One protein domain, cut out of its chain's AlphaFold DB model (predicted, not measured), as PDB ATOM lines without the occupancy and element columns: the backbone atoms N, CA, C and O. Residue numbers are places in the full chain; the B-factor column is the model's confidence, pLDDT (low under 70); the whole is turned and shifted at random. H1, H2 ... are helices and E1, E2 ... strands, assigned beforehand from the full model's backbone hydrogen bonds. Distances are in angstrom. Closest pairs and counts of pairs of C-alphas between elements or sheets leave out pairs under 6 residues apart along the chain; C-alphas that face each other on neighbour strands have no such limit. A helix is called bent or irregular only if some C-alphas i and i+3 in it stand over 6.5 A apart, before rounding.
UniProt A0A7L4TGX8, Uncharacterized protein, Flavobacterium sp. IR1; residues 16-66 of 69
ATOM      1  N   GLU A  16      -2.778  -9.953 -29.594       97.06
ATOM      2  CA  GLU A  16      -3.817 -10.932 -29.250       97.06
ATOM      3  C   GLU A  16      -3.976 -12.001 -30.341       97.06
ATOM      4  O   GLU A  16      -3.935 -13.192 -30.043       97.06
ATOM      5  N   TRP A  17      -4.054 -11.591 -31.609       96.12
ATOM      6  CA  TRP A  17      -4.181 -12.513 -32.742       96.12
ATOM      7  C   TRP A  17      -2.971 -13.439 -32.877       96.12
ATOM      8  O   TRP A  17      -3.133 -14.647 -33.026       96.12
ATOM      9  N   LEU A  18      -1.757 -12.901 -32.737       97.44
ATOM     10  CA  LEU A  18      -0.531 -13.706 -32.748       97.44
ATOM     11  C   LEU A  18      -0.504 -14.710 -31.592       97.44
ATOM     12  O   LEU A  18      -0.086 -15.852 -31.777       97.44
ATOM     13  N   THR A  19      -0.975 -14.301 -30.411       97.38
ATOM     14  CA  THR A  19      -1.079 -15.183 -29.244       97.38
ATOM     15  C   THR A  19      -2.072 -16.312 -29.515       97.38
ATOM     16  O   THR A  19      -1.753 -17.469 -29.258       97.38
ATOM     17  N   ILE A  20      -3.243 -16.005 -30.085       97.75
ATOM     18  CA  ILE A  20      -4.260 -17.004 -30.447       97.75
ATOM     19  C   ILE A  20      -3.697 -18.015 -31.451       97.75
ATOM     20  O   ILE A  20      -3.792 -19.218 -31.214       97.75
ATOM     21  N   GLU A  21      -3.088 -17.553 -32.544       98.50
ATOM     22  CA  GLU A  21      -2.559 -18.455 -33.571       98.50
ATOM     23  C   GLU A  21      -1.391 -19.300 -33.050       98.50
ATOM     24  O   GLU A  21      -1.343 -20.503 -33.303       98.50
ATOM     25  N   SER A  22      -0.512 -18.726 -32.226       98.44
ATOM     26  CA  SER A  22       0.573 -19.484 -31.588       98.44
ATOM     27  C   SER A  22       0.032 -20.570 -30.655       98.44
ATOM     28  O   SER A  22       0.521 -21.698 -30.669       98.44
ATOM     29  N   MET A  23      -1.007 -20.260 -29.872       98.50
ATOM     30  CA  MET A  23      -1.633 -21.232 -28.973       98.50
ATOM     31  C   MET A  23      -2.345 -22.351 -29.738       98.50
ATOM     32  O   MET A  23      -2.238 -23.506 -29.332       98.50
ATOM     33  N   LYS A  24      -3.018 -22.048 -30.857       98.56
ATOM     34  CA  LYS A  24      -3.608 -23.074 -31.734       98.56
ATOM     35  C   LYS A  24      -2.543 -24.040 -32.252       98.56
ATOM     36  O   LYS A  24      -2.732 -25.247 -32.153       98.56
ATOM     37  N   GLN A  25      -1.419 -23.515 -32.745       98.44
ATOM     38  CA  GLN A  25      -0.306 -24.337 -33.234       98.44
ATOM     39  C   GLN A  25       0.328 -25.173 -32.116       98.44
ATOM     40  O   GLN A  25       0.602 -26.353 -32.311       98.44
ATOM     41  N   ALA A  26       0.523 -24.594 -30.925       98.31
ATOM     42  CA  ALA A  26       1.061 -25.327 -29.781       98.31
ATOM     43  C   ALA A  26       0.142 -26.487 -29.361       98.31
ATOM     44  O   ALA A  26       0.621 -27.594 -29.128       98.31
ATOM     45  N   VAL A  27      -1.173 -26.253 -29.297       98.31
ATOM     46  CA  VAL A  27      -2.154 -27.289 -28.939       98.31
ATOM     47  C   VAL A  27      -2.233 -28.380 -30.011       98.31
ATOM     48  O   VAL A  27      -2.194 -29.555 -29.654       98.31
ATOM     49  N   ASP A  28      -2.278 -28.023 -31.300       97.81
ATOM     50  CA  ASP A  28      -2.237 -29.007 -32.395       97.81
ATOM     51  C   ASP A  28      -0.985 -29.882 -32.312       97.81
ATOM     52  O   ASP A  28      -1.071 -31.105 -32.382       97.81
ATOM     53  N   PHE A  29       0.177 -29.267 -32.084       97.19
ATOM     54  CA  PHE A  29       1.433 -29.991 -31.970       97.19
ATOM     55  C   PHE A  29       1.420 -30.995 -30.811       97.19
ATOM     56  O   PHE A  29       1.764 -32.163 -30.999       97.19
ATOM     57  N   LEU A  30       0.991 -30.557 -29.623       97.56
ATOM     58  CA  LEU A  30       0.943 -31.406 -28.432       97.56
ATOM     59  C   LEU A  30      -0.037 -32.578 -28.580       97.56
ATOM     60  O   LEU A  30       0.237 -33.649 -28.050       97.56
ATOM     61  N   ILE A  31      -1.159 -32.397 -29.282       96.94
ATOM     62  CA  ILE A  31      -2.193 -33.437 -29.412       96.94
ATOM     63  C   ILE A  31      -1.913 -34.377 -30.589       96.94
ATOM     64  O   ILE A  31      -2.075 -35.587 -30.455       96.94
ATOM     65  N   ASN A  32      -1.516 -33.827 -31.739       96.81
ATOM     66  CA  ASN A  32      -1.536 -34.543 -33.016       96.81
ATOM     67  C   ASN A  32      -0.142 -34.884 -33.559       96.81
ATOM     68  O   ASN A  32      -0.035 -35.623 -34.535       96.81
ATOM     69  N   ARG A  33       0.935 -34.304 -33.009       96.62
ATOM     70  CA  ARG A  33       2.292 -34.434 -33.583       96.62
ATOM     71  C   ARG A  33       3.277 -35.142 -32.673       96.62
ATOM     72  O   ARG A  33       4.317 -35.595 -33.152       96.62
ATOM     73  N   ILE A  34       2.981 -35.264 -31.381       97.50
ATOM     74  CA  ILE A  34       3.840 -35.959 -30.424       97.50
ATOM     75  C   ILE A  34       3.033 -36.830 -29.460       97.50
ATOM     76  O   ILE A  34       1.872 -36.565 -29.180       97.50
ATOM     77  N   THR A  35       3.677 -37.852 -28.903       98.19
ATOM     78  CA  THR A  35       3.269 -38.472 -27.638       98.19
ATOM     79  C   THR A  35       4.261 -38.110 -26.551       98.19
ATOM     80  O   THR A  35       5.442 -37.889 -26.818       98.19
ATOM     81  N   TYR A  36       3.783 -38.049 -25.316       98.25
ATOM     82  CA  TYR A  36       4.595 -37.807 -24.134       98.25
ATOM     83  C   TYR A  36       3.881 -38.349 -22.899       98.25
ATOM     84  O   TYR A  36       2.674 -38.588 -22.905       98.25
ATOM     85  N   GLU A  37       4.633 -38.518 -21.822       98.69
ATOM     86  CA  GLU A  37       4.108 -38.843 -20.502       98.69
ATOM     87  C   GLU A  37       4.309 -37.660 -19.556       98.69
ATOM     88  O   GLU A  37       5.343 -36.985 -19.594       98.69
ATOM     89  N   VAL A  38       3.344 -37.448 -18.664       98.56
ATOM     90  CA  VAL A  38       3.438 -36.482 -17.566       98.56
ATOM     91  C   VAL A  38       3.699 -37.279 -16.284       98.56
ATOM     92  O   VAL A  38       2.783 -37.950 -15.811       98.56
ATOM     93  N   PRO A  39       4.932 -37.295 -15.743       98.56
ATOM     94  CA  PRO A  39       5.219 -37.995 -14.495       98.56
ATOM     95  C   PRO A  39       4.582 -37.274 -13.300       98.56
ATOM     96  O   PRO A  39       4.245 -36.088 -13.399       98.56
ATOM     97  N   ASP A  40       4.505 -37.966 -12.160       98.56
ATOM     98  CA  ASP A  40       4.127 -37.362 -10.879       98.56
ATOM     99  C   ASP A  40       5.009 -36.144 -10.580       98.56
ATOM    100  O   ASP A  40       6.242 -36.213 -10.608       98.56
ATOM    101  N   GLN A  41       4.369 -35.003 -10.328       98.69
ATOM    102  CA  GLN A  41       5.034 -33.720 -10.108       98.69
ATOM    103  C   GLN A  41       4.100 -32.727  -9.405       98.69
ATOM    104  O   GLN A  41       2.879 -32.875  -9.435       98.69
ATOM    105  N   ASP A  42       4.668 -31.673  -8.813       98.56
ATOM    106  CA  ASP A  42       3.878 -30.593  -8.220       98.56
ATOM    107  C   ASP A  42       3.367 -29.619  -9.297       98.56
ATOM    108  O   ASP A  42       4.075 -28.705  -9.734       98.56
ATOM    109  N   LEU A  43       2.112 -29.819  -9.711       98.50
ATOM    110  CA  LEU A  43       1.390 -28.942 -10.639       98.50
ATOM    111  C   LEU A  43       0.629 -27.803  -9.941       98.50
ATOM    112  O   LEU A  43      -0.074 -27.043 -10.610       98.50
ATOM    113  N   THR A  44       0.752 -27.655  -8.616       98.31
ATOM    114  CA  THR A  44       0.150 -26.515  -7.918       98.31
ATOM    115  C   THR A  44       0.769 -25.209  -8.402       98.31
ATOM    116  O   THR A  44       1.921 -25.147  -8.842       98.31
ATOM    117  N   PHE A  45      -0.007 -24.135  -8.328       98.00
ATOM    118  CA  PHE A  45       0.423 -22.808  -8.737       98.00
ATOM    119  C   PHE A  45      -0.038 -21.770  -7.716       98.00
ATOM    120  O   PHE A  45      -1.063 -21.931  -7.057       98.00
ATOM    121  N   SER A  46       0.736 -20.692  -7.577       97.44
ATOM    122  CA  SER A  46       0.407 -19.602  -6.657       97.44
ATOM    123  C   SER A  46      -0.219 -18.420  -7.389       97.44
ATOM    124  O   SER A  46       0.390 -17.861  -8.303       97.44
ATOM    125  N   LEU A  47      -1.391 -17.986  -6.918       96.56
ATOM    126  CA  LEU A  47      -2.032 -16.738  -7.344       96.56
ATOM    127  C   LEU A  47      -1.414 -15.490  -6.690       96.56
ATOM    128  O   LEU A  47      -1.644 -14.382  -7.160       96.56
ATOM    129  N   SER A  48      -0.602 -15.648  -5.634       97.12
ATOM    130  CA  SER A  48       0.155 -14.535  -5.039       97.12
ATOM    131  C   SER A  48       1.471 -14.245  -5.771       97.12
ATOM    132  O   SER A  48       2.149 -13.269  -5.459       97.12
ATOM    133  N   ARG A  49       1.835 -15.070  -6.763       94.31
ATOM    134  CA  ARG A  49       3.006 -14.883  -7.627       94.31
ATOM    135  C   ARG A  49       2.569 -14.487  -9.036       94.31
ATOM    136  O   ARG A  49       1.761 -15.183  -9.641       94.31
ATOM    137  N   MET A  50       3.193 -13.446  -9.595       95.75
ATOM    138  CA  MET A  50       2.996 -13.020 -10.985       95.75
ATOM    139  C   MET A  50       4.314 -13.047 -11.790       95.75
ATOM    140  O   MET A  50       5.312 -12.515 -11.304       95.75
ATOM    141  N   PRO A  51       4.335 -13.630 -13.010       94.12
ATOM    142  CA  PRO A  51       3.269 -14.443 -13.599       94.12
ATOM    143  C   PRO A  51       3.102 -15.777 -12.853       94.12
ATOM    144  O   PRO A  51       4.041 -16.297 -12.248       94.12
ATOM    145  N   THR A  52       1.902 -16.340 -12.891       96.62
ATOM    146  CA  THR A  52       1.609 -17.650 -12.301       96.62
ATOM    147  C   THR A  52       2.089 -18.766 -13.230       96.62
ATOM    148  O   THR A  52       1.878 -18.696 -14.436       96.62
ATOM    149  N   LEU A  53       2.729 -19.794 -12.665       97.31
ATOM    150  CA  LEU A  53       3.164 -21.012 -13.357       97.31
ATOM    151  C   LEU A  53       3.018 -22.210 -12.398       97.31
ATOM    152  O   LEU A  53       3.108 -21.993 -11.182       97.31
ATOM    153  N   PRO A  54       2.839 -23.447 -12.903       98.06
ATOM    154  CA  PRO A  54       2.979 -24.653 -12.087       98.06
ATOM    155  C   PRO A  54       4.357 -24.697 -11.418       98.06
ATOM    156  O   PRO A  54       5.347 -24.328 -12.055       98.06
ATOM    157  N   ARG A  55       4.453 -25.161 -10.165       97.69
ATOM    158  CA  ARG A  55       5.728 -25.194  -9.423       97.69
ATOM    159  C   ARG A  55       6.812 -25.973 -10.169       97.69
ATOM    160  O   ARG A  55       7.959 -25.536 -10.180       97.69
ATOM    161  N   SER A  56       6.451 -27.095 -10.789       98.25
ATOM    162  CA  SER A  56       7.373 -27.930 -11.567       98.25
ATOM    163  C   SER A  56       7.711 -27.383 -12.959       98.25
ATOM    164  O   SER A  56       8.661 -27.856 -13.574       98.25
ATOM    165  N   GLY A  57       6.931 -26.431 -13.485       97.38
ATOM    166  CA  GLY A  57       7.053 -25.969 -14.871       97.38
ATOM    167  C   GLY A  57       6.490 -26.930 -15.929       97.38
ATOM    168  O   GLY A  57       6.809 -26.754 -17.098       97.38
ATOM    169  N   PHE A  58       5.649 -27.901 -15.541       98.44
ATOM    170  CA  PHE A  58       5.044 -28.904 -16.435       98.44
ATOM    171  C   PHE A  58       6.094 -29.780 -17.147       98.44
ATOM    172  O   PHE A  58       6.368 -29.661 -18.339       98.44
ATOM    173  N   ILE A  59       6.710 -30.681 -16.385       98.56
ATOM    174  CA  ILE A  59       7.713 -31.633 -16.865       98.56
ATOM    175  C   ILE A  59       7.031 -32.704 -17.721       98.56
ATOM    176  O   ILE A  59       6.040 -33.305 -17.305       98.56
ATOM    177  N   MET A  60       7.610 -32.982 -18.889       98.56
ATOM    178  CA  MET A  60       7.219 -34.065 -19.796       98.56
ATOM    179  C   MET A  60       8.389 -35.037 -19.978       98.56
ATOM    180  O   MET A  60       9.551 -34.626 -19.952       98.56
ATOM    181  N   ARG A  61       8.099 -36.324 -20.189       98.50
ATOM    182  CA  ARG A  61       9.103 -37.360 -20.489       98.50
ATOM    183  C   ARG A  61       8.641 -38.276 -21.620       98.50
ATOM    184  O   ARG A  61       7.481 -38.235 -22.018       98.50
ATOM    185  N   ASN A  62       9.551 -39.120 -22.112       98.12
ATOM    186  CA  ASN A  62       9.278 -40.099 -23.173       98.12
ATOM    187  C   ASN A  62       8.657 -39.469 -24.436       98.12
ATOM    188  O   ASN A  62       7.773 -40.060 -25.051       98.12
ATOM    189  N   ILE A  63       9.125 -38.273 -24.814       98.00
ATOM    190  CA  ILE A  63       8.610 -37.526 -25.967       98.00
ATOM    191  C   ILE A  63       8.967 -38.265 -27.260       98.00
ATOM    192  O   ILE A  63      10.138 -38.567 -27.500       98.00
ATOM    193  N   LYS A  64       7.972 -38.534 -28.106       97.50
ATOM    194  CA  LYS A  64       8.151 -39.163 -29.422       97.50
ATOM    195  C   LYS A  64       7.331 -38.420 -30.465       97.50
ATOM    196  O   LYS A  64       6.184 -38.081 -30.206       97.50
ATOM    197  N   SER A  65       7.889 -38.204 -31.652       95.69
ATOM    198  CA  SER A  65       7.120 -37.695 -32.791       95.69
ATOM    199  C   SER A  65       6.118 -38.745 -33.271       95.69
ATOM    200  O   SER A  65       6.502 -39.897 -33.489       95.69
ATOM    201  N   GLN A  66       4.871 -38.344 -33.494       88.25
ATOM    202  CA  GLN A  66       3.906 -39.130 -34.253       88.25
ATOM    203  C   GLN A  66       4.094 -38.813 -35.741       88.25
ATOM    204  O   GLN A  66       4.078 -37.650 -36.144       88.25
TER     205      GLN A  66
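Overview. This is residues 16 to 66 of the 69 residues of an uncharacterized protein of Flavobacterium sp. IR1 (UniProt A0A7L4TGX8). The model is a flat, open arch: the single long helix H1 makes one leg, the short two-stranded hairpin of E1 and E2 lies across the top beside the helix's last residues, and a long loop, residues 38 to 60, runs on from the hairpin, goes down as the other leg and folds back to it. The space between H1 and the far part of the loop is empty, and residues 16 to 28 of H1 stick out as a free arm. The printed part has 51 residues, with one named helix and two named strands in the order H1, E1, E2; the sheet has the order E1, E2 and is antiparallel. The class is mixed, helices and strands, with 17 residues in the helix and 9 in the strands. The whole is loose, with a radius of gyration of the C-alphas of 13.6 A and spans of 37 by 33 by 9 A.

Along the chain. H1 is residues 16 to 32, Glu 16 to Asn 32, and its first and last C-alphas are 24.0 A apart. It begins with C-alpha 16 at (-3.817, -10.932, -29.250) and ends with C-alpha 32 at (-1.536, -34.543, -33.016), with y changing far more than x or z. After Arg 33 comes E1, residues 34 to 37, Ile 34 to Glu 37, 10.3 A from first to last C-alpha. Its z coordinate rises from C-alpha 34 at (3.840, -35.959, -30.424) to C-alpha 37 at (4.108, -38.843, -20.502). Residues 38 to 60 hold no named element; they pass C-alpha 48 at (0.155, -14.535, -5.039) and return to C-alpha 60 at (7.219, -34.065, -19.796). E2 is residues 61 to 65, Arg 61 to Ser 65, 12.5 A from first to last C-alpha, and is the longest strand by residues. It ends with C-alpha 65 at (7.120, -37.695, -32.791), and Gln 66 is the last printed residue.

Arrangement. H1 is neither bent nor irregular, and in it every pair of O i and N i+4 is within hydrogen-bond range. The link from H1 to E1, one residue, is tight. E1 and E2 are a hairpin, two antiparallel neighbour strands that follow each other in the chain, with 166 degrees between their N-to-C directions. At one end of the pair, C-alphas 34 and 65 face each other at 4.4 A. At the other end, C-alphas 37 and 61 face each other at 5.2 A. Between these ends, C-alphas 36 and 63 face each other at 4.4 A. Backbone N 35 and O 64 are within hydrogen-bond range at 2.8 A, and N 37 and O 61 are within it at 2.9 A. H1 and E2 are apart, with no C-alpha of the one within 8 A of the other.

Size, cuts and confidence. The outline is flat. The two C-alphas farthest apart are those of Ser 48 and Gln 66, at 38.4 A, while the first and last printed C-alphas, those of Glu 16 and Gln 66, are 29.7 A apart. Residues 16 to 28, which belong to H1, stand free. Without them the body has 38 residues, spans 38 by 20 by 9 A and has a radius of gyration of 12.7 A. The link from E1 to E2 is long, with 23 residues between the strands, and the C-alphas of this stretch lie 6 to 21 A from the mean of all C-alphas. The printed part, residues 16 to 66 of a full chain of 69, has no cut. The mean pLDDT of the printed part is 97.5, and no printed residue is under 70.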